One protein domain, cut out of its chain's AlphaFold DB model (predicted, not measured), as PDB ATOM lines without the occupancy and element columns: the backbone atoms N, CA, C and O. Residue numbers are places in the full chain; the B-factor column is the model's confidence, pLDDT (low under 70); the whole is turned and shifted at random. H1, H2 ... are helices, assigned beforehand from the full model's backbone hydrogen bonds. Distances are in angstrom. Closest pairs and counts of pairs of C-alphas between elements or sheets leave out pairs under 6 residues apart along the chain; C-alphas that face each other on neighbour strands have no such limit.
ATOM      1  N   GLN A   2      48.069  -6.641   6.787       50.75
ATOM      2  CA  GLN A   2      46.868  -6.964   7.587       50.75
ATOM      3  C   GLN A   2      45.982  -7.984   6.840       50.75
ATOM      4  O   GLN A   2      45.727  -9.070   7.341       50.75
ATOM      5  N   ASP A   3      45.761  -7.709   5.547       58.88
ATOM      6  CA  ASP A   3      45.103  -8.602   4.584       58.88
ATOM      7  C   ASP A   3      45.622 -10.049   4.551       58.88
ATOM      8  O   ASP A   3      44.874 -10.955   4.241       58.88
ATOM      9  N   ILE A   4      46.893 -10.327   4.846       59.44
ATOM     10  CA  ILE A   4      47.407 -11.707   4.760       59.44
ATOM     11  C   ILE A   4      47.080 -12.485   6.042       59.44
ATOM     12  O   ILE A   4      46.821 -13.683   5.986       59.44
ATOM     13  N   ILE A   5      47.070 -11.802   7.191       62.31
ATOM     14  CA  ILE A   5      46.759 -12.400   8.495       62.31
ATOM     15  C   ILE A   5      45.252 -12.662   8.606       62.31
ATOM     16  O   ILE A   5      44.856 -13.741   9.039       62.31
ATOM     17  N   ASP A   6      44.423 -11.721   8.145       66.81
ATOM     18  CA  ASP A   6      42.958 -11.841   8.188       66.81
ATOM     19  C   ASP A   6      42.420 -12.946   7.257       66.81
ATOM     20  O   ASP A   6      41.318 -13.455   7.462       66.81
ATOM     21  N   HIS A   7      43.224 -13.369   6.275       67.25
ATOM     22  CA  HIS A   7      42.898 -14.430   5.318       67.25
ATOM     23  C   HIS A   7      43.690 -15.726   5.558       67.25
ATOM     24  O   HIS A   7      43.764 -16.576   4.665       67.25
ATOM     25  N   LEU A   8      44.286 -15.908   6.745       70.38
ATOM     26  CA  LEU A   8      44.950 -17.165   7.084       70.38
ATOM     27  C   LEU A   8      43.958 -18.340   6.978       70.38
ATOM     28  O   LEU A   8      42.850 -18.259   7.521       70.38
ATOM     29  N   PRO A   9      44.341 -19.450   6.316       76.44
ATOM     30  CA  PRO A   9      43.489 -20.623   6.227       76.44
ATOM     31  C   PRO A   9      43.185 -21.145   7.631       76.44
ATOM     32  O   PRO A   9      44.093 -21.460   8.402       76.44
ATOM     33  N   LYS A  10      41.898 -21.252   7.964       82.88
ATOM     34  CA  LYS A  10      41.474 -21.904   9.203       82.88
ATOM     35  C   LYS A  10      41.616 -23.410   9.040       82.88
ATOM     36  O   LYS A  10      41.155 -23.975   8.049       82.88
ATOM     37  N   LEU A  11      42.228 -24.055  10.030       88.62
ATOM     38  CA  LEU A  11      42.270 -25.509  10.078       88.62
ATOM     39  C   LEU A  11      40.864 -26.042  10.398       88.62
ATOM     40  O   LEU A  11      40.224 -25.526  11.317       88.62
ATOM     41  N   PRO A  12      40.370 -27.051   9.662       88.50
ATOM     42  CA  PRO A  12      39.128 -27.723  10.009       88.50
ATOM     43  C   PRO A  12      39.235 -28.381  11.388       88.50
ATOM     44  O   PRO A  12      40.316 -28.796  11.810       88.50
ATOM     45  N   GLU A  13      38.107 -28.532  12.071       88.12
ATOM     46  CA  GLU A  13      38.059 -29.328  13.294       88.12
ATOM     47  C   GLU A  13      38.187 -30.817  12.964       88.12
ATOM     48  O   GLU A  13      37.632 -31.303  11.975       88.12
ATOM     49  N   ILE A  14      38.912 -31.558  13.800       86.06
ATOM     50  CA  ILE A  14      38.979 -33.016  13.694       86.06
ATOM     51  C   ILE A  14      37.643 -33.585  14.173       86.06
ATOM     52  O   ILE A  14      37.226 -33.341  15.303       86.06
ATOM     53  N   GLN A  15      36.980 -34.355  13.314       81.56
ATOM     54  CA  GLN A  15      35.667 -34.938  13.571       81.56
ATOM     55  C   GLN A  15      35.740 -36.460  13.501       81.56
ATOM     56  O   GLN A  15      36.328 -37.020  12.571       81.56
ATOM     57  N   GLN A  16      35.097 -37.124  14.457       80.31
ATOM     58  CA  GLN A  16      34.992 -38.577  14.522       80.31
ATOM     59  C   GLN A  16      33.529 -38.975  14.713       80.31
ATOM     60  O   GLN A  16      32.885 -38.546  15.671       80.31
ATOM     61  N   GLN A  17      33.028 -39.852  13.846       77.00
ATOM     62  CA  GLN A  17      31.678 -40.384  13.940       77.00
ATOM     63  C   GLN A  17      31.700 -41.871  13.613       77.00
ATOM     64  O   GLN A  17      31.937 -42.280  12.475       77.00
ATOM     65  N   LYS A  18      31.407 -42.690  14.626       73.94
ATOM     66  CA  LYS A  18      31.192 -44.119  14.414       73.94
ATOM     67  C   LYS A  18      29.902 -44.337  13.639       73.94
ATOM     68  O   LYS A  18      28.895 -43.667  13.876       73.94
ATOM     69  N   LEU A  19      29.933 -45.297  12.722       76.94
ATOM     70  CA  LEU A  19      28.747 -45.690  11.981       76.94
ATOM     71  C   LEU A  19      27.753 -46.350  12.923       76.94
ATOM     72  O   LEU A  19      28.006 -47.420  13.471       76.94
ATOM     73  N   THR A  20      26.585 -45.742  13.050       75.94
ATOM     74  CA  THR A  20      25.442 -46.394  13.679       75.94
ATOM     75  C   THR A  20      24.762 -47.272  12.633       75.94
ATOM     76  O   THR A  20      24.469 -46.818  11.521       75.94
ATOM     77  N   ILE A  21      24.565 -48.553  12.949       83.94
ATOM     78  CA  ILE A  21      23.738 -49.430  12.117       83.94
ATOM     79  C   ILE A  21      22.296 -48.926  12.258       83.94
ATOM     80  O   ILE A  21      21.861 -48.706  13.385       83.94
ATOM     81  N   PRO A  22      21.571 -48.686  11.152       87.62
ATOM     82  CA  PRO A  22      20.186 -48.262  11.245       87.62
ATOM     83  C   PRO A  22      19.346 -49.384  11.848       87.62
ATOM     84  O   PRO A  22      19.375 -50.514  11.357       87.62
ATOM     85  N   GLU A  23      18.597 -49.036  12.882       89.06
ATOM     86  CA  GLU A  23      17.531 -49.859  13.434       89.06
ATOM     87  C   GLU A  23      16.218 -49.437  12.771       89.06
ATOM     88  O   GLU A  23      15.988 -48.250  12.521       89.06
ATOM     89  N   PHE A  24      15.401 -50.419  12.406       94.25
ATOM     90  CA  PHE A  24      14.129 -50.200  11.731       94.25
ATOM     91  C   PHE A  24      12.998 -50.601  12.658       94.25
ATOM     92  O   PHE A  24      13.040 -51.681  13.244       94.25
ATOM     93  N   ASP A  25      11.986 -49.747  12.747       93.75
ATOM     94  CA  ASP A  25      10.789 -50.048  13.519       93.75
ATOM     95  C   ASP A  25       9.929 -51.100  12.813       93.75
ATOM     96  O   ASP A  25       9.910 -51.219  11.584       93.75
ATOM     97  N   GLU A  26       9.184 -51.873  13.599       95.50
ATOM     98  CA  GLU A  26       8.173 -52.760  13.042       95.50
ATOM     99  C   GLU A  26       7.016 -51.932  12.477       95.50
ATOM    100  O   GLU A  26       6.413 -51.109  13.168       95.50
ATOM    101  N   ILE A  27       6.651 -52.183  11.220       96.12
ATOM    102  CA  ILE A  27       5.453 -51.587  10.641       96.12
ATOM    103  C   ILE A  27       4.243 -52.374  11.136       96.12
ATOM    104  O   ILE A  27       4.062 -53.543  10.786       96.12
ATOM    105  N   GLU A  28       3.390 -51.723  11.921       94.81
ATOM    106  CA  GLU A  28       2.180 -52.339  12.459       94.81
ATOM    107  C   GLU A  28       1.190 -52.715  11.344       94.81
ATOM    108  O   GLU A  28       0.893 -51.926  10.433       94.81
ATOM    109  N   VAL A  29       0.629 -53.922  11.446       94.94
ATOM    110  CA  VAL A  29      -0.475 -54.386  10.604       94.94
ATOM    111  C   VAL A  29      -1.804 -53.920  11.197       94.94
ATOM    112  O   VAL A  29      -2.212 -54.387  12.258       94.94
ATOM    113  N   LYS A  30      -2.536 -53.067  10.478       93.31
ATOM    114  CA  LYS A  30      -3.840 -52.573  10.927       93.31
ATOM    115  C   LYS A  30      -4.941 -53.597  10.624       93.31
ATOM    116  O   LYS A  30      -4.901 -54.267   9.586       93.31
ATOM    117  N   PRO A  31      -5.988 -53.700  11.464       89.19
ATOM    118  CA  PRO A  31      -7.142 -54.554  11.178       89.19
ATOM    119  C   PRO A  31      -7.799 -54.232   9.830       89.19
ATOM    120  O   PRO A  31      -8.193 -55.148   9.107       89.19
ATOM    121  N   THR A  32      -7.826 -52.943   9.478       89.25
ATOM    122  CA  THR A  32      -8.384 -52.382   8.239       89.25
ATOM    123  C   THR A  32      -7.554 -52.671   6.988       89.25
ATOM    124  O   THR A  32      -8.016 -52.372   5.893       89.25
ATOM    125  N   ASP A  33      -6.345 -53.222   7.122       91.19
ATOM    126  CA  ASP A  33      -5.488 -53.513   5.973       91.19
ATOM    127  C   ASP A  33      -6.047 -54.675   5.137       91.19
ATOM    128  O   ASP A  33      -6.477 -55.709   5.665       91.19
ATOM    129  N   SER A  34      -5.972 -54.535   3.812       91.81
ATOM    130  CA  SER A  34      -6.284 -55.617   2.877       91.81
ATOM    131  C   SER A  34      -5.272 -56.766   2.995       91.81
ATOM    132  O   SER A  34      -4.155 -56.596   3.488       91.81
ATOM    133  N   VAL A  35      -5.624 -57.962   2.507       93.56
ATOM    134  CA  VAL A  35      -4.725 -59.136   2.532       93.56
ATOM    135  C   VAL A  35      -3.383 -58.847   1.845       93.56
ATOM    136  O   VAL A  35      -2.341 -59.318   2.301       93.56
ATOM    137  N   GLU A  36      -3.394 -58.059   0.772       93.62
ATOM    138  CA  GLU A  36      -2.198 -57.664   0.025       93.62
ATOM    139  C   GLU A  36      -1.312 -56.712   0.833       93.62
ATOM    140  O   GLU A  36      -0.111 -56.959   0.946       93.62
ATOM    141  N   ILE A  37      -1.907 -55.704   1.482       93.81
ATOM    142  CA  ILE A  37      -1.189 -54.782   2.377       93.81
ATOM    143  C   ILE A  37      -0.552 -55.567   3.531       93.81
ATOM    144  O   ILE A  37       0.639 -55.416   3.798       93.81
ATOM    145  N   LYS A  38      -1.294 -56.492   4.156       96.00
ATOM    146  CA  LYS A  38      -0.777 -57.354   5.237       96.00
ATOM    147  C   LYS A  38       0.411 -58.204   4.781       96.00
ATOM    148  O   LYS A  38       1.390 -58.338   5.514       96.00
ATOM    149  N   LYS A  39       0.350 -58.785   3.576       96.50
ATOM    150  CA  LYS A  39       1.465 -59.553   2.992       96.50
ATOM    151  C   LYS A  39       2.679 -58.665   2.725       96.50
ATOM    152  O   LYS A  39       3.800 -59.091   3.006       96.50
ATOM    153  N   PHE A  40       2.469 -57.456   2.209       96.75
ATOM    154  CA  PHE A  40       3.556 -56.524   1.928       96.75
ATOM    155  C   PHE A  40       4.246 -56.055   3.213       96.75
ATOM    156  O   PHE A  40       5.464 -56.174   3.304       96.75
ATOM    157  N   ILE A  41       3.481 -55.665   4.240       97.31
ATOM    158  CA  ILE A  41       4.008 -55.298   5.565       97.31
ATOM    159  C   ILE A  41       4.872 -56.424   6.144       97.31
ATOM    160  O   ILE A  41       6.018 -56.186   6.509       97.31
ATOM    161  N   ARG A  42       4.379 -57.671   6.155       95.94
ATOM    162  CA  ARG A  42       5.150 -58.823   6.665       95.94
ATOM    163  C   ARG A  42       6.472 -59.015   5.928       95.94
ATOM    164  O   ARG A  42       7.481 -59.316   6.557       95.94
ATOM    165  N   LYS A  43       6.472 -58.847   4.602       95.88
ATOM    166  CA  LYS A  43       7.684 -58.953   3.780       95.88
ATOM    167  C   LYS A  43       8.688 -57.851   4.119       95.88
ATOM    168  O   LYS A  43       9.875 -58.139   4.225       95.88
ATOM    169  N   VAL A  44       8.212 -56.619   4.291       96.25
ATOM    170  CA  VAL A  44       9.038 -55.467   4.673       96.25
ATOM    171  C   VAL A  44       9.611 -55.685   6.077       96.25
ATOM    172  O   VAL A  44      10.827 -55.679   6.230       96.25
ATOM    173  N   ASN A  45       8.781 -56.005   7.073       96.31
ATOM    174  CA  ASN A  45       9.240 -56.281   8.438       96.31
ATOM    175  C   ASN A  45      10.277 -57.415   8.478       96.31
ATOM    176  O   ASN A  45      11.319 -57.261   9.106       96.31
ATOM    177  N   TYR A  46      10.050 -58.515   7.752       94.12
ATOM    178  CA  TYR A  46      11.017 -59.617   7.667       94.12
ATOM    179  C   TYR A  46      12.372 -59.177   7.093       94.12
ATOM    180  O   TYR A  46      13.418 -59.625   7.555       94.12
ATOM    181  N   GLU A  47      12.367 -58.301   6.086       93.44
ATOM    182  CA  GLU A  47      13.595 -57.800   5.469       93.44
ATOM    183  C   GLU A  47      14.363 -56.829   6.382       93.44
ATOM    184  O   GLU A  47      15.592 -56.903   6.457       93.44
ATOM    185  N   PHE A  48      13.660 -55.917   7.061       95.44
ATOM    186  CA  PHE A  48      14.287 -54.790   7.757       95.44
ATOM    187  C   PHE A  48      14.535 -55.017   9.249       95.44
ATOM    188  O   PHE A  48      15.571 -54.577   9.738       95.44
ATOM    189  N   LEU A  49      13.678 -55.755   9.964       92.12
ATOM    190  CA  LEU A  49      13.896 -56.043  11.392       92.12
ATOM    191  C   LEU A  49      15.152 -56.895  11.628       92.12
ATOM    192  O   LEU A  49      15.803 -56.781  12.659       92.12
ATOM    193  N   GLY A  50      15.515 -57.737  10.656       85.25
ATOM    194  CA  GLY A  50      16.753 -58.523  10.665       85.25
ATOM    195  C   GLY A  50      17.935 -57.843   9.967       85.25
ATOM    196  O   GLY A  50      18.945 -58.504   9.683       85.25
ATOM    197  N   PHE A  51      17.817 -56.557   9.608       91.81
ATOM    198  CA  PHE A  51      18.860 -55.878   8.854       91.81
ATOM    199  C   PHE A  51      20.141 -55.785   9.679       91.81
ATOM    200  O   PHE A  51      20.185 -55.211  10.760       91.81
ATOM    201  N   HIS A  52      21.222 -56.310   9.114       88.00
ATOM    202  CA  HIS A  52      22.548 -56.189   9.690       88.00
ATOM    203  C   HIS A  52      23.555 -55.767   8.621       88.00
ATOM    204  O   HIS A  52      23.488 -56.120   7.428       88.00
ATOM    205  N   CYS A  53      24.541 -54.999   9.064       88.44
ATOM    206  CA  CYS A  53      25.659 -54.577   8.246       88.44
ATOM    207  C   CYS A  53      26.955 -54.724   9.038       88.44
ATOM    208  O   CYS A  53      27.010 -54.404  10.220       88.44
ATOM    209  N   ASN A  54      27.998 -55.233   8.383       83.00
ATOM    210  CA  ASN A  54      29.308 -55.399   8.994       83.00
ATOM    211  C   ASN A  54      30.165 -54.162   8.698       83.00
ATOM    212  O   ASN A  54      30.574 -53.959   7.556       83.00
ATOM    213  N   HIS A  55      30.451 -53.365   9.728       82.00
ATOM    214  CA  HIS A  55      31.278 -52.161   9.629       82.00
ATOM    215  C   HIS A  55      32.717 -52.351  10.127       82.00
ATOM    216  O   HIS A  55      33.453 -51.376  10.193       82.00
ATOM    217  N   LYS A  56      33.184 -53.589  10.375       75.56
ATOM    218  CA  LYS A  56      34.515 -53.869  10.963       75.56
ATOM    219  C   LYS A  56      35.687 -53.111  10.330       75.56
ATOM    220  O   LYS A  56      36.636 -52.783  11.030       75.56
ATOM    221  N   VAL A  57      35.679 -52.897   9.013       69.69
ATOM    222  CA  VAL A  57      36.748 -52.148   8.324       69.69
ATOM    223  C   VAL A  57      36.610 -50.644   8.573       69.69
ATOM    224  O   VAL A  57      37.593 -49.984   8.880       69.69
ATOM    225  N   MET A  58      35.383 -50.126   8.521       68.94
ATOM    226  CA  MET A  58      35.076 -48.709   8.733       68.94
ATOM    227  C   MET A  58      35.283 -48.289  10.199       68.94
ATOM    228  O   MET A  58      35.759 -47.189  10.462       68.94
ATOM    229  N   ASP A  59      35.002 -49.180  11.153       72.38
ATOM    230  CA  ASP A  59      35.250 -48.946  12.581       72.38
ATOM    231  C   ASP A  59      36.750 -48.877  12.895       72.38
ATOM    232  O   ASP A  59      37.174 -48.026  13.671       72.38
ATOM    233  N   LYS A  60      37.570 -49.708  12.233       72.75
ATOM    234  CA  LYS A  60      39.034 -49.654  12.373       72.75
ATOM    235  C   LYS A  60      39.599 -48.309  11.930       72.75
ATOM    236  O   LYS A  60      40.436 -47.756  12.635       72.75
ATOM    237  N   ASP A  61      39.136 -47.780  10.799       69.44
ATOM    238  CA  ASP A  61      39.565 -46.462  10.316       69.44
ATOM    239  C   ASP A  61      39.114 -45.341  11.268       69.44
ATOM    240  O   ASP A  61      39.856 -44.385  11.503       69.44
ATOM    241  N   CYS A  62      37.934 -45.485  11.879       68.50
ATOM    242  CA  CYS A  62      37.438 -44.580  12.915       68.50
ATOM    243  C   CYS A  62      38.275 -44.642  14.206       68.50
ATOM    244  O   CYS A  62      38.463 -43.622  14.861       68.50
ATOM    245  N   ASP A  63      38.820 -45.803  14.574       77.69
ATOM    246  CA  ASP A  63      39.653 -45.962  15.774       77.69
ATOM    247  C   ASP A  63      41.096 -45.439  15.577       77.69
ATOM    248  O   ASP A  63      41.836 -45.241  16.543       77.69
ATOM    249  N   MET A  64      41.506 -45.138  14.338       82.88
ATOM    250  CA  MET A  64      42.838 -44.603  14.015       82.88
ATOM    251  C   MET A  64      42.999 -43.095  14.278       82.88
ATOM    252  O   MET A  64      44.046 -42.539  13.944       82.88
ATOM    253  N   VAL A  65      42.031 -42.422  14.911       83.88
ATOM    254  CA  VAL A  65      42.068 -40.967  15.184       83.88
ATOM    255  C   VAL A  65      43.356 -40.541  15.878       83.88
ATOM    256  O   VAL A  65      44.034 -39.632  15.407       83.88
ATOM    257  N   TYR A  66      43.751 -41.235  16.947       83.62
ATOM    258  CA  TYR A  66      44.983 -40.912  17.675       83.62
ATOM    259  C   TYR A  66      46.235 -41.060  16.811       83.62
ATOM    260  O   TYR A  66      47.164 -40.260  16.924       83.62
ATOM    261  N   LYS A  67      46.255 -42.056  15.920       88.94
ATOM    262  CA  LYS A  67      47.352 -42.232  14.969       88.94
ATOM    263  C   LYS A  67      47.378 -41.088  13.956       88.94
ATOM    264  O   LYS A  67      48.433 -40.502  13.768       88.94
ATOM    265  N   ASN A  68      46.233 -40.723  13.382       89.94
ATOM    266  CA  ASN A  68      46.127 -39.619  12.425       89.94
ATOM    267  C   ASN A  68      46.556 -38.284  13.058       89.94
ATOM    268  O   ASN A  68      47.305 -37.528  12.448       89.94
ATOM    269  N   ILE A  69      46.155 -38.027  14.308       89.25
ATOM    270  CA  ILE A  69      46.619 -36.868  15.083       89.25
ATOM    271  C   ILE A  69      48.141 -36.924  15.251       89.25
ATOM    272  O   ILE A  69      48.829 -35.958  14.930       89.25
ATOM    273  N   SER A  70      48.687 -38.055  15.705       91.81
ATOM    274  CA  SER A  70      50.139 -38.243  15.836       91.81
ATOM    275  C   SER A  70      50.877 -37.998  14.512       91.81
ATOM    276  O   SER A  70      51.951 -37.401  14.519       91.81
ATOM    277  N   ASP A  71      50.336 -38.468  13.391       93.56
ATOM    278  CA  ASP A  71      50.944 -38.310  12.069       93.56
ATOM    279  C   ASP A  71      50.969 -36.832  11.642       93.56
ATOM    280  O   ASP A  71      51.995 -36.374  11.141       93.56
ATOM    281  N   ILE A  72      49.915 -36.057  11.949       94.38
ATOM    282  CA  ILE A  72      49.899 -34.593  11.768       94.38
ATOM    283  C   ILE A  72      51.017 -33.936  12.583       94.38
ATOM    284  O   ILE A  72      51.824 -33.201  12.025       94.38
ATOM    285  N   TYR A  73      51.123 -34.224  13.883       91.94
ATOM    286  CA  TYR A  73      52.161 -33.626  14.739       91.94
ATOM    287  C   TYR A  73      53.591 -33.971  14.295       91.94
ATOM    288  O   TYR A  73      54.530 -33.215  14.547       91.94
ATOM    289  N   LYS A  74      53.786 -35.122  13.645       94.75
ATOM    290  CA  LYS A  74      55.096 -35.556  13.133       94.75
ATOM    291  C   LYS A  74      55.428 -34.983  11.754       94.75
ATOM    292  O   LYS A  74      56.592 -35.087  11.348       94.75
ATOM    293  N   SER A  75      54.446 -34.409  11.062       96.56
ATOM    294  CA  SER A  75      54.570 -33.932   9.689       96.56
ATOM    295  C   SER A  75      55.537 -32.747   9.575       96.56
ATOM    296  O   SER A  75      55.788 -32.011  10.535       96.56
ATOM    297  N   GLU A  76      56.136 -32.580   8.395       97.00
ATOM    298  CA  GLU A  76      57.049 -31.463   8.128       97.00
ATOM    299  C   GLU A  76      56.307 -30.122   8.139       97.00
ATOM    300  O   GLU A  76      56.839 -29.102   8.578       97.00
ATOM    301  N   GLU A  77      55.051 -30.129   7.711       96.62
ATOM    302  CA  GLU A  77      54.171 -28.972   7.663       96.62
ATOM    303  C   GLU A  77      53.833 -28.484   9.069       96.62
ATOM    304  O   GLU A  77      53.957 -27.289   9.339       96.62
ATOM    305  N   PHE A  78      53.508 -29.394   9.997       95.62
ATOM    306  CA  PHE A  78      53.302 -29.017  11.396       95.62
ATOM    307  C   PHE A  78      54.573 -28.425  12.003       95.62
ATOM    308  O   PHE A  78      54.516 -27.359  12.606       95.62
ATOM    309  N   LYS A  79      55.739 -29.044  11.773       96.50
ATOM    310  CA  LYS A  79      57.028 -28.493  12.231       96.50
ATOM    311  C   LYS A  79      57.318 -27.120  11.627       96.50
ATOM    312  O   LYS A  79      57.841 -26.244  12.305       96.50
ATOM    313  N   THR A  80      56.990 -26.916  10.353       95.31
ATOM    314  CA  THR A  80      57.163 -25.625   9.669       95.31
ATOM    315  C   THR A  80      56.280 -24.551  10.300       95.31
ATOM    316  O   THR A  80      56.753 -23.445  10.560       95.31
ATOM    317  N   TYR A  81      55.024 -24.886  10.592       93.62
ATOM    318  CA  TYR A  81      54.100 -24.003  11.293       93.62
ATOM    319  C   TYR A  81      54.554 -23.708  12.735       93.62
ATOM    320  O   TYR A  81      54.612 -22.546  13.128       93.62
ATOM    321  N   ASP A  82      54.950 -24.726  13.499       94.38
ATOM    322  CA  ASP A  82      55.420 -24.599  14.886       94.38
ATOM    323  C   ASP A  82      56.687 -23.730  14.997       94.38
ATOM    324  O   ASP A  82      56.779 -22.824  15.835       94.38
ATOM    325  N   ASN A  83      57.630 -23.909  14.069       94.69
ATOM    326  CA  ASN A  83      58.815 -23.057  13.956       94.69
ATOM    327  C   ASN A  83      58.442 -21.595  13.670       94.69
ATOM    328  O   ASN A  83      59.047 -20.681  14.235       94.69
ATOM    329  N   PHE A  84      57.440 -21.358  12.819       92.81
ATOM    330  CA  PHE A  84      56.951 -20.010  12.540       92.81
ATOM    331  C   PHE A  84      56.296 -19.369  13.772       92.81
ATOM    332  O   PHE A  84      56.588 -18.214  14.083       92.81
ATOM    333  N   VAL A  85      55.468 -20.109  14.518       91.50
ATOM    334  CA  VAL A  85      54.873 -19.631  15.781       91.50
ATOM    335  C   VAL A  85      55.966 -19.276  16.794       91.50
ATOM    336  O   VAL A  85      55.924 -18.201  17.396       91.50
ATOM    337  N   SER A  86      56.986 -20.126  16.926       93.94
ATOM    338  CA  SER A  86      58.145 -19.883  17.791       93.94
ATOM    339  C   SER A  86      58.922 -18.626  17.386       93.94
ATOM    340  O   SER A  86      59.320 -17.836  18.244       93.94
ATOM    341  N   LEU A  87      59.100 -18.398  16.083       91.75
ATOM    342  CA  LEU A  87      59.744 -17.195  15.557       91.75
ATOM    343  C   LEU A  87      58.940 -15.930  15.882       91.75
ATOM    344  O   LEU A  87      59.512 -14.950  16.356       91.75
ATOM    345  N   VAL A  88      57.619 -15.951  15.683       90.31
ATOM    346  CA  VAL A  88      56.735 -14.830  16.041       90.31
ATOM    347  C   VAL A  88      56.818 -14.536  17.540       90.31
ATOM    348  O   VAL A  88      56.990 -13.381  17.929       90.31
ATOM    349  N   ALA A  89      56.745 -15.570  18.383       91.19
ATOM    350  CA  ALA A  89      56.855 -15.427  19.832       91.19
ATOM    351  C   ALA A  89      58.203 -14.814  20.243       91.19
ATOM    352  O   ALA A  89      58.244 -13.929  21.100       91.19
ATOM    353  N   LYS A  90      59.296 -15.231  19.589       91.12
ATOM    354  CA  LYS A  90      60.630 -14.663  19.792       91.12
ATOM    355  C   LYS A  90      60.685 -13.183  19.409       91.12
ATOM    356  O   LYS A  90      61.139 -12.390  20.229       91.12
ATOM    357  N   CYS A  91      60.162 -12.794  18.241       89.38
ATOM    358  CA  CYS A  91      60.094 -11.383  17.835       89.38
ATOM    359  C   CYS A  91      59.349 -10.536  18.881       89.38
ATOM    360  O   CYS A  91      59.847  -9.496  19.305       89.38
ATOM    361  N   VAL A  92      58.184 -10.997  19.352       89.56
ATOM    362  CA  VAL A  92      57.394 -10.290  20.379       89.56
ATOM    363  C   VAL A  92      58.165 -10.165  21.694       89.56
ATOM    364  O   VAL A  92      58.165  -9.099  22.317       89.56
ATOM    365  N   TRP A  93      58.827 -11.240  22.126       91.12
ATOM    366  CA  TRP A  93      59.613 -11.243  23.356       91.12
ATOM    367  C   TRP A  93      60.801 -10.278  23.282       91.12
ATOM    368  O   TRP A  93      60.993  -9.485  24.203       91.12
ATOM    369  N   GLU A  94      61.552 -10.290  22.179       89.19
ATOM    370  CA  GLU A  94      62.689  -9.391  21.964       89.19
ATOM    371  C   GLU A  94      62.248  -7.925  21.958       89.19
ATOM    372  O   GLU A  94      62.893  -7.097  22.606       89.19
ATOM    373  N   ILE A  95      61.137  -7.597  21.278       88.25
ATOM    374  CA  ILE A  95      60.574  -6.233  21.247       88.25
ATOM    375  C   ILE A  95      60.289  -5.759  22.665       88.25
ATOM    376  O   ILE A  95      60.763  -4.700  23.077       88.25
ATOM    377  N   ARG A  96      59.569  -6.574  23.439       89.56
ATOM    378  CA  ARG A  96      59.203  -6.247  24.816       89.56
ATOM    379  C   ARG A  96      60.423  -6.117  25.733       89.56
ATOM    380  O   ARG A  96      60.433  -5.250  26.603       89.56
ATOM    381  N   ASP A  97      61.435  -6.971  25.582       89.75
ATOM    382  CA  ASP A  97      62.654  -6.898  26.395       89.75
ATOM    383  C   ASP A  97      63.484  -5.645  26.078       89.75
ATOM    384  O   ASP A  97      63.951  -4.974  27.001       89.75
ATOM    385  N   LYS A  98      63.627  -5.276  24.797       89.00
ATOM    386  CA  LYS A  98      64.347  -4.054  24.404       89.00
ATOM    387  C   LYS A  98      63.622  -2.787  24.838       89.00
ATOM    388  O   LYS A  98      64.281  -1.892  25.370       89.00
ATOM    389  N   ASP A  99      62.301  -2.753  24.686       88.50
ATOM    390  CA  ASP A  99      61.450  -1.656  25.155       88.50
ATOM    391  C   ASP A  99      61.580  -1.465  26.673       88.50
ATOM    392  O   ASP A  99      61.941  -0.389  27.147       88.50
ATOM    393  N   ARG A 100      61.464  -2.557  27.446       91.81
ATOM    394  CA  ARG A 100      61.672  -2.546  28.905       91.81
ATOM    395  C   ARG A 100      63.040  -1.986  29.315       91.81
ATOM    396  O   ARG A 100      63.167  -1.405  30.389       91.81
ATOM    397  N   ARG A 101      64.074  -2.206  28.501       91.62
ATOM    398  CA  ARG A 101      65.451  -1.751  28.757       91.62
ATOM    399  C   ARG A 101      65.751  -0.367  28.171       91.62
ATOM    400  O   ARG A 101      66.900   0.062  28.263       91.62
ATOM    401  N   GLY A 102      64.777   0.302  27.549       90.00
ATOM    402  CA  GLY A 102      64.960   1.604  26.902       90.00
ATOM    403  C   GLY A 102      65.963   1.578  25.742       90.00
ATOM    404  O   GLY A 102      66.643   2.571  25.494       90.00
ATOM    405  N   LYS A 103      66.124   0.431  25.068       88.75
ATOM    406  CA  LYS A 103      67.076   0.271  23.959       88.75
ATOM    407  C   LYS A 103      66.402   0.524  22.612       88.75
ATOM    408  O   LYS A 103      65.301   0.045  22.367       88.75
ATOM    409  N   VAL A 104      67.112   1.207  21.712       81.50
ATOM    410  CA  VAL A 104      66.663   1.434  20.328       81.50
ATOM    411  C   VAL A 104      66.636   0.113  19.551       81.50
ATOM    412  O   VAL A 104      67.549  -0.711  19.657       81.50
ATOM    413  N   TRP A 105      65.571  -0.091  18.775       80.62
ATOM    414  CA  TRP A 105      65.354  -1.299  17.984       80.62
ATOM    415  C   TRP A 105      66.033  -1.219  16.609       80.62
ATOM    416  O   TRP A 105      65.645  -0.399  15.784       80.62
ATOM    417  N   ASN A 106      66.978  -2.126  16.333       80.81
ATOM    418  CA  ASN A 106      67.714  -2.193  15.057       80.81
ATOM    419  C   ASN A 106      67.632  -3.572  14.363       80.81
ATOM    420  O   ASN A 106      68.355  -3.825  13.406       80.81
ATOM    421  N   GLU A 107      66.799  -4.486  14.865       79.38
ATOM    422  CA  GLU A 107      66.680  -5.863  14.358       79.38
ATOM    423  C   GLU A 107      65.400  -6.069  13.534       79.38
ATOM    424  O   GLU A 107      64.636  -5.140  13.266       79.38
ATOM    425  N   GLN A 108      65.151  -7.301  13.100       73.44
ATOM    426  CA  GLN A 108      63.953  -7.635  12.348       73.44
ATOM    427  C   GLN A 108      62.718  -7.663  13.270       73.44
ATOM    428  O   GLN A 108      62.593  -8.529  14.126       73.44
ATOM    429  N   ILE A 109      61.784  -6.725  13.077       81.50
ATOM    430  CA  ILE A 109      60.581  -6.556  13.928       81.50
ATOM    431  C   ILE A 109      59.598  -7.738  13.800       81.50
ATOM    432  O   ILE A 109      58.808  -8.012  14.698       81.50
ATOM    433  N   ARG A 110      59.603  -8.426  12.659       84.56
ATOM    434  CA  ARG A 110      58.629  -9.470  12.312       84.56
ATOM    435  C   ARG A 110      59.264 -10.531  11.418       84.56
ATOM    436  O   ARG A 110      60.203 -10.179  10.706       84.56
ATOM    437  N   PRO A 111      58.708 -11.749  11.327       88.44
ATOM    438  CA  PRO A 111      59.149 -12.739  10.346       88.44
ATOM    439  C   PRO A 111      59.244 -12.185   8.920       88.44
ATOM    440  O   PRO A 111      58.526 -11.253   8.533       88.44
ATOM    441  N   ALA A 112      60.140 -12.752   8.125       89.75
ATOM    442  CA  ALA A 112      60.319 -12.385   6.733       89.75
ATOM    443  C   ALA A 112      59.128 -12.866   5.896       89.75
ATOM    444  O   ALA A 112      58.428 -13.819   6.237       89.75
ATOM    445  N   MET A 113      58.917 -12.227   4.744       86.56
ATOM    446  CA  MET A 113      57.778 -12.550   3.877       86.56
ATOM    447  C   MET A 113      57.809 -14.013   3.397       86.56
ATOM    448  O   MET A 113      56.769 -14.663   3.333       86.56
ATOM    449  N   PHE A 114      58.999 -14.567   3.140       89.00
ATOM    450  CA  PHE A 114      59.138 -15.973   2.754       89.00
ATOM    451  C   PHE A 114      58.768 -16.944   3.891       89.00
ATOM    452  O   PHE A 114      58.207 -18.002   3.618       89.00
ATOM    453  N   GLU A 115      59.042 -16.594   5.154       90.31
ATOM    454  CA  GLU A 115      58.682 -17.407   6.327       90.31
ATOM    455  C   GLU A 115      57.167 -17.419   6.519       90.31
ATOM    456  O   GLU A 115      56.582 -18.478   6.739       90.31
ATOM    457  N   MET A 116      56.522 -16.262   6.335       88.56
ATOM    458  CA  MET A 116      55.061 -16.166   6.328       88.56
ATOM    459  C   MET A 116      54.452 -17.022   5.219       88.56
ATOM    460  O   MET A 116      53.526 -17.785   5.475       88.56
ATOM    461  N   LYS A 117      54.984 -16.938   3.992       89.75
ATOM    462  CA  LYS A 117      54.481 -17.731   2.865       89.75
ATOM    463  C   LYS A 117      54.593 -19.234   3.138       89.75
ATOM    464  O   LYS A 117      53.613 -19.948   2.968       89.75
ATOM    465  N   ARG A 118      55.742 -19.697   3.648       92.25
ATOM    466  CA  ARG A 118      55.936 -21.106   4.036       92.25
ATOM    467  C   ARG A 118      54.951 -21.562   5.111       92.25
ATOM    468  O   ARG A 118      54.465 -22.685   5.036       92.25
ATOM    469  N   ALA A 119      54.655 -20.714   6.094       91.69
ATOM    470  CA  ALA A 119      53.677 -21.024   7.133       91.69
ATOM    471  C   ALA A 119      52.249 -21.126   6.573       91.69
ATOM    472  O   ALA A 119      51.512 -22.034   6.950       91.69
ATOM    473  N   ILE A 120      51.871 -20.241   5.645       90.31
ATOM    474  CA  ILE A 120      50.576 -20.299   4.949       90.31
ATOM    475  C   ILE A 120      50.465 -21.593   4.138       90.31
ATOM    476  O   ILE A 120      49.475 -22.308   4.276       90.31
ATOM    477  N   ASP A 121      51.485 -21.922   3.345       92.38
ATOM    478  CA  ASP A 121      51.504 -23.142   2.533       92.38
ATOM    479  C   ASP A 121      51.386 -24.395   3.422       92.38
ATOM    480  O   ASP A 121      50.579 -25.285   3.148       92.38
ATOM    481  N   ALA A 122      52.111 -24.429   4.547       94.69
ATOM    482  CA  ALA A 122      52.011 -25.503   5.534       94.69
ATOM    483  C   ALA A 122      50.594 -25.628   6.126       94.69
ATOM    484  O   ALA A 122      50.066 -26.735   6.220       94.69
ATOM    485  N   LEU A 123      49.945 -24.512   6.476       93.31
ATOM    486  CA  LEU A 123      48.569 -24.510   6.987       93.31
ATOM    487  C   LEU A 123      47.562 -25.056   5.968       93.31
ATOM    488  O   LEU A 123      46.662 -25.806   6.347       93.31
ATOM    489  N   VAL A 124      47.718 -24.727   4.683       92.81
ATOM    490  CA  VAL A 124      46.859 -25.267   3.615       92.81
ATOM    491  C   VAL A 124      47.002 -26.788   3.518       92.81
ATOM    492  O   VAL A 124      45.998 -27.499   3.442       92.81
ATOM    493  N   VAL A 125      48.230 -27.307   3.567       94.88
ATOM    494  CA  VAL A 125      48.476 -28.756   3.512       94.88
ATOM    495  C   VAL A 125      47.924 -29.461   4.756       94.88
ATOM    496  O   VAL A 125      47.245 -30.482   4.628       94.88
ATOM    497  N   LEU A 126      48.118 -28.888   5.948       95.31
ATOM    498  CA  LEU A 126      47.545 -29.401   7.198       95.31
ATOM    499  C   LEU A 126      46.010 -29.456   7.144       95.31
ATOM    500  O   LEU A 126      45.419 -30.464   7.537       95.31
ATOM    501  N   ALA A 127      45.355 -28.424   6.602       93.25
ATOM    502  CA  ALA A 127      43.909 -28.427   6.383       93.25
ATOM    503  C   ALA A 127      43.471 -29.565   5.440       93.25
ATOM    504  O   ALA A 127      42.443 -30.212   5.672       93.25
ATOM    505  N   GLY A 128      44.273 -29.845   4.409       93.12
ATOM    506  CA  GLY A 128      44.089 -30.982   3.508       93.12
ATOM    507  C   GLY A 128      44.187 -32.331   4.227       93.12
ATOM    508  O   GLY A 128      43.305 -33.177   4.061       93.12
ATOM    509  N   PHE A 129      45.201 -32.522   5.076       93.81
ATOM    510  CA  PHE A 129      45.347 -33.739   5.881       93.81
ATOM    511  C   PHE A 129      44.170 -33.946   6.828       93.81
ATOM    512  O   PHE A 129      43.582 -35.028   6.830       93.81
ATOM    513  N   ILE A 130      43.773 -32.914   7.579       92.44
ATOM    514  CA  ILE A 130      42.620 -32.994   8.487       92.44
ATOM    515  C   ILE A 130      41.354 -33.374   7.711       92.44
ATOM    516  O   ILE A 130      40.631 -34.281   8.121       92.44
ATOM    517  N   SER A 131      41.116 -32.755   6.554       90.81
ATOM    518  CA  SER A 131      39.952 -33.067   5.712       90.81
ATOM    519  C   SER A 131      39.969 -34.516   5.213       90.81
ATOM    520  O   SER A 131      38.951 -35.208   5.271       90.81
ATOM    521  N   MET A 132      41.131 -35.009   4.775       90.38
ATOM    522  CA  MET A 132      41.305 -36.401   4.354       90.38
ATOM    523  C   MET A 132      41.044 -37.377   5.506       90.38
ATOM    524  O   MET A 132      40.376 -38.395   5.310       90.38
ATOM    525  N   TYR A 133      41.564 -37.100   6.703       89.81
ATOM    526  CA  TYR A 133      41.343 -37.957   7.865       89.81
ATOM    527  C   TYR A 133      39.882 -37.933   8.307       89.81
ATOM    528  O   TYR A 133      39.310 -38.998   8.522       89.81
ATOM    529  N   ASN A 134      39.243 -36.763   8.348       88.25
ATOM    530  CA  ASN A 134      37.817 -36.651   8.648       88.25
ATOM    531  C   ASN A 134      36.968 -37.472   7.670       88.25
ATOM    532  O   ASN A 134      36.046 -38.160   8.100       88.25
ATOM    533  N   ALA A 135      37.293 -37.484   6.375       84.19
ATOM    534  CA  ALA A 135      36.575 -38.306   5.400       84.19
ATOM    535  C   ALA A 135      36.675 -39.819   5.691       84.19
ATOM    536  O   ALA A 135      35.731 -40.559   5.419       84.19
ATOM    537  N   LYS A 136      37.794 -40.281   6.267       82.12
ATOM    538  CA  LYS A 136      37.995 -41.687   6.670       82.12
ATOM    539  C   LYS A 136      37.344 -42.015   8.016       82.12
ATOM    540  O   LYS A 136      36.820 -43.109   8.185       82.12
ATOM    541  N   MET A 137      37.364 -41.070   8.957       81.44
ATOM    542  CA  MET A 137      36.872 -41.240  10.333       81.44
ATOM    543  C   MET A 137      35.370 -40.967  10.492       81.44
ATOM    544  O   MET A 137      34.815 -41.262  11.550       81.44
ATOM    545  N   ASN A 138      34.715 -40.455   9.443       75.88
ATOM    546  CA  ASN A 138      33.260 -40.300   9.339       75.88
ATOM    547  C   ASN A 138      32.707 -41.127   8.158       75.88
ATOM    548  O   ASN A 138      32.152 -40.573   7.199       75.88
ATOM    549  N   PRO A 139      32.904 -42.458   8.170       76.88
ATOM    550  CA  PRO A 139      32.568 -43.306   7.040       76.88
ATOM    551  C   PRO A 139      31.056 -43.338   6.785       76.88
ATOM    552  O   PRO A 139      30.245 -43.339   7.706       76.88
ATOM    553  N   GLN A 140      30.654 -43.418   5.514       78.88
ATOM    554  CA  GLN A 140      29.254 -43.594   5.119       78.88
ATOM    555  C   GLN A 140      29.050 -44.970   4.493       78.88
ATOM    556  O   GLN A 140      29.669 -45.300   3.484       78.88
ATOM    557  N   CYS A 141      28.140 -45.771   5.049       86.31
ATOM    558  CA  CYS A 141      27.846 -47.087   4.496       86.31
ATOM    559  C   CYS A 141      26.747 -47.006   3.427       86.31
ATOM    560  O   CYS A 141      25.585 -46.711   3.720       86.31
ATOM    561  N   SER A 142      27.106 -47.298   2.173       87.12
ATOM    562  CA  SER A 142      26.176 -47.315   1.035       87.12
ATOM    563  C   SER A 142      25.039 -48.323   1.229       87.12
ATOM    564  O   SER A 142      23.893 -48.005   0.908       87.12
ATOM    565  N   LYS A 143      25.331 -49.491   1.823       90.00
ATOM    566  CA  LYS A 143      24.340 -50.525   2.159       90.00
ATOM    567  C   LYS A 143      23.324 -50.011   3.182       90.00
ATOM    568  O   LYS A 143      22.128 -50.101   2.931       90.00
ATOM    569  N   CYS A 144      23.783 -49.415   4.284       91.56
ATOM    570  CA  CYS A 144      22.905 -48.831   5.306       91.56
ATOM    571  C   CYS A 144      22.057 -47.691   4.734       91.56
ATOM    572  O   CYS A 144      20.844 -47.667   4.920       91.56
ATOM    573  N   LYS A 145      22.658 -46.791   3.943       91.00
ATOM    574  CA  LYS A 145      21.918 -45.719   3.259       91.00
ATOM    575  C   LYS A 145      20.857 -46.253   2.298       91.00
ATOM    576  O   LYS A 145      19.766 -45.695   2.221       91.00
ATOM    577  N   ALA A 146      21.168 -47.307   1.546       93.12
ATOM    578  CA  ALA A 146      20.212 -47.935   0.642       93.12
ATOM    579  C   ALA A 146      19.066 -48.608   1.408       93.12
ATOM    580  O   ALA A 146      17.916 -48.444   1.010       93.12
ATOM    581  N   ALA A 147      19.366 -49.286   2.519       94.25
ATOM    582  CA  ALA A 147      18.361 -49.896   3.385       94.25
ATOM    583  C   ALA A 147      17.397 -48.847   3.953       94.25
ATOM    584  O   ALA A 147      16.191 -49.001   3.796       94.25
ATOM    585  N   ILE A 148      17.914 -47.730   4.481       94.12
ATOM    586  CA  ILE A 148      17.085 -46.617   4.980       94.12
ATOM    587  C   ILE A 148      16.157 -46.085   3.887       94.12
ATOM    588  O   ILE A 148      14.954 -45.947   4.096       94.12
ATOM    589  N   ARG A 149      16.691 -45.820   2.689       95.25
ATOM    590  CA  ARG A 149      15.871 -45.349   1.562       95.25
ATOM    591  C   ARG A 149      14.790 -46.355   1.180       95.25
ATOM    592  O   ARG A 149      13.664 -45.946   0.912       95.25
ATOM    593  N   LYS A 150      15.135 -47.643   1.143       96.19
ATOM    594  CA  LYS A 150      14.206 -48.710   0.772       96.19
ATOM    595  C   LYS A 150      13.097 -48.860   1.816       96.19
ATOM    596  O   LYS A 150      11.938 -48.901   1.423       96.19
ATOM    597  N   TYR A 151      13.429 -48.842   3.107       97.06
ATOM    598  CA  TYR A 151      12.451 -48.865   4.196       97.06
ATOM    599  C   TYR A 151      11.498 -47.666   4.122       97.06
ATOM    600  O   TYR A 151      10.285 -47.842   4.063       97.06
ATOM    601  N   ASN A 152      12.040 -46.449   4.003       96.69
ATOM    602  CA  ASN A 152      11.233 -45.230   3.902       96.69
ATOM    603  C   ASN A 152      10.299 -45.246   2.685       96.69
ATOM    604  O   ASN A 152       9.174 -44.758   2.757       96.69
ATOM    605  N   TYR A 153      10.758 -45.794   1.558       97.50
ATOM    606  CA  TYR A 153       9.911 -45.990   0.387       97.50
ATOM    607  C   TYR A 153       8.796 -47.009   0.660       97.50
ATOM    608  O   TYR A 153       7.639 -46.732   0.363       97.50
ATOM    609  N   SER A 154       9.120 -48.149   1.277       96.81
ATOM    610  CA  SER A 154       8.133 -49.165   1.650       96.81
ATOM    611  C   SER A 154       7.053 -48.622   2.586       96.81
ATOM    612  O   SER A 154       5.878 -48.881   2.341       96.81
ATOM    613  N   VAL A 155       7.419 -47.831   3.601       97.00
ATOM    614  CA  VAL A 155       6.461 -47.181   4.513       97.00
ATOM    615  C   VAL A 155       5.500 -46.275   3.738       97.00
ATOM    616  O   VAL A 155       4.286 -46.417   3.872       97.00
ATOM    617  N   LYS A 156       6.028 -45.409   2.862       97.06
ATOM    618  CA  LYS A 156       5.206 -44.518   2.026       97.06
ATOM    619  C   LYS A 156       4.263 -45.285   1.102       97.06
ATOM    620  O   LYS A 156       3.112 -44.890   0.939       97.06
ATOM    621  N   GLU A 157       4.729 -46.376   0.501       96.69
ATOM    622  CA  GLU A 157       3.890 -47.180  -0.391       96.69
ATOM    623  C   GLU A 157       2.783 -47.907   0.388       96.69
ATOM    624  O   GLU A 157       1.645 -47.956  -0.067       96.69
ATOM    625  N   ILE A 158       3.069 -48.400   1.600       96.44
ATOM    626  CA  ILE A 158       2.055 -48.986   2.491       96.44
ATOM    627  C   ILE A 158       0.985 -47.949   2.853       96.44
ATOM    628  O   ILE A 158      -0.205 -48.260   2.817       96.44
ATOM    629  N   GLU A 159       1.380 -46.719   3.185       95.31
ATOM    630  CA  GLU A 159       0.440 -45.623   3.456       95.31
ATOM    631  C   GLU A 159      -0.419 -45.285   2.238       95.31
ATOM    632  O   GLU A 159      -1.635 -45.142   2.365       95.31
ATOM    633  N   ARG A 160       0.181 -45.235   1.046       95.62
ATOM    634  CA  ARG A 160      -0.551 -45.025  -0.204       95.62
ATOM    635  C   ARG A 160      -1.584 -46.126  -0.445       95.62
ATOM    636  O   ARG A 160      -2.751 -45.817  -0.646       95.62
ATOM    637  N   MET A 161      -1.186 -47.397  -0.345       94.44
ATOM    638  CA  MET A 161      -2.102 -48.531  -0.520       94.44
ATOM    639  C   MET A 161      -3.259 -48.501   0.490       94.44
ATOM    640  O   MET A 161      -4.387 -48.854   0.151       94.44
ATOM    641  N   ARG A 162      -2.995 -48.080   1.734       94.50
ATOM    642  CA  ARG A 162      -4.031 -47.897   2.762       94.50
ATOM    643  C   ARG A 162      -5.036 -46.817   2.376       94.50
ATOM    644  O   ARG A 162      -6.230 -47.033   2.567       94.50
ATOM    645  N   ASN A 163      -4.566 -45.694   1.842       92.19
ATOM    646  CA  ASN A 163      -5.429 -44.602   1.393       92.19
ATOM    647  C   ASN A 163      -6.285 -45.032   0.197       92.19
ATOM    648  O   ASN A 163      -7.504 -44.906   0.261       92.19
ATOM    649  N   ASP A 164      -5.675 -45.650  -0.818       88.38
ATOM    650  CA  ASP A 164      -6.385 -46.164  -1.996       88.38
ATOM    651  C   ASP A 164      -7.476 -47.174  -1.585       88.38
ATOM    652  O   ASP A 164      -8.607 -47.133  -2.072       88.38
ATOM    653  N   TYR A 165      -7.171 -48.062  -0.630       88.12
ATOM    654  CA  TYR A 165      -8.141 -49.020  -0.098       88.12
ATOM    655  C   TYR A 165      -9.263 -48.349   0.709       88.12
ATOM    656  O   TYR A 165     -10.422 -48.752   0.605       88.12
ATOM    657  N   ALA A 166      -8.944 -47.325   1.505       88.06
ATOM    658  CA  ALA A 166      -9.934 -46.570   2.265       88.06
ATOM    659  C   ALA A 166     -10.894 -45.797   1.347       88.06
ATOM    660  O   ALA A 166     -12.091 -45.765   1.622       88.06
ATOM    661  N   ASP A 167     -10.399 -45.223   0.251       83.50
ATOM    662  CA  ASP A 167     -11.223 -44.503  -0.720       83.50
ATOM    663  C   ASP A 167     -12.129 -45.457  -1.502       83.50
ATOM    664  O   ASP A 167     -13.329 -45.207  -1.607       83.50
ATOM    665  N   LEU A 168     -11.611 -46.611  -1.938       81.94
ATOM    666  CA  LEU A 168     -12.436 -47.673  -2.525       81.94
ATOM    667  C   LEU A 168     -13.541 -48.127  -1.568       81.94
ATOM    668  O   LEU A 168     -14.687 -48.304  -1.977       81.94
ATOM    669  N   LYS A 169     -13.212 -48.293  -0.285       82.12
ATOM    670  CA  LYS A 169     -14.187 -48.679   0.733       82.12
ATOM    671  C   LYS A 169     -15.257 -47.602   0.924       82.12
ATOM    672  O   LYS A 169     -16.430 -47.949   0.958       82.12
ATOM    673  N   LYS A 170     -14.889 -46.317   0.954       80.00
ATOM    674  CA  LYS A 170     -15.851 -45.202   1.009       80.00
ATOM    675  C   LYS A 170     -16.749 -45.142  -0.221       80.00
ATOM    676  O   LYS A 170     -17.935 -44.901  -0.064       80.00
ATOM    677  N   GLU A 171     -16.226 -45.365  -1.426       71.88
ATOM    678  CA  GLU A 171     -17.041 -45.408  -2.652       71.88
ATOM    679  C   GLU A 171     -18.056 -46.562  -2.634       71.88
ATOM    680  O   GLU A 171     -19.175 -46.402  -3.111       71.88
TER     681      GLU A 171
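What this domain is: This is residues 2 to 171 of the 242 residues of an uncharacterized protein of Trichomonas vaginalis (UniProt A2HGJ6). The model is a long, bowed chain of helices with two halves end to end: at one end H7, the longest helix, has H2 side by side with it, and at the other H6 has H4 beside its residues 126 to 137, H3 at its last residues, 136 to 137, and H5 opening from it as a V. The unnamed stretch of residues 7 to 34 runs lengthwise from H1, near H6, to H2, and residues 96 to 102 stick out at the far tip of H5. The printed part has 170 residues with seven named helices, H1 to H7 in chain order, and no named strand; the class is all helix. It is extended, with a radius of gyration of the C-alphas of 29.9 A, a rod spanning 98 by 37 by 25 A.

Where its parts are: H7, residues 142 to 171, is 43.4 A long and ends at C-alpha 171 (-17.041, -45.408, -2.652). H2 is residues 35 to 48, 20.2 A. H6, residues 113 to 137, is 36.1 A and begins at C-alpha 113 (57.778, -12.550, 3.877). H5, residues 76 to 100, is 35.9 A; H4 is residues 65 to 74, H3 residues 56 to 63 and H1 residues 2 to 6.

How they stand to each other: H7 touches H2, C-alphas of Ile 158 and Ile 37 being closest at 6.6 A, at a shallow tilt of 14 degrees, opposite ways. H7 and H6 are apart. H6, the hub, touches H5 in a helical hairpin at a steep tilt of 44 degrees, closest at the C-alphas of Ala 122 and Glu 77, 4.6 A, with residues 115 to 126 of H6 and 77 to 84 of H5 alone. H6 touches H4 with residues 126 to 137 alone, at 17 degrees, a shallow tilt; the closest C-alphas, Tyr 133 and Asn 68, are 6.8 A apart. H6 touches H3 with residues 136 to 137 alone, the closest C-alphas being Met 137 and Cys 62, 4.3 A apart. H1 is near H6. In H1 to H7 every O i to N i+4 pair is within hydrogen-bond range.

The domain as a whole: The C-alphas farthest apart, Lys 103 and Glu 171, are 99.3 A apart. The printed part has no cut. The links H1 to H2 and H5 to H6 are long. Residues 2 to 7, 57 to 58 and 61 to 62 have pLDDT under 70.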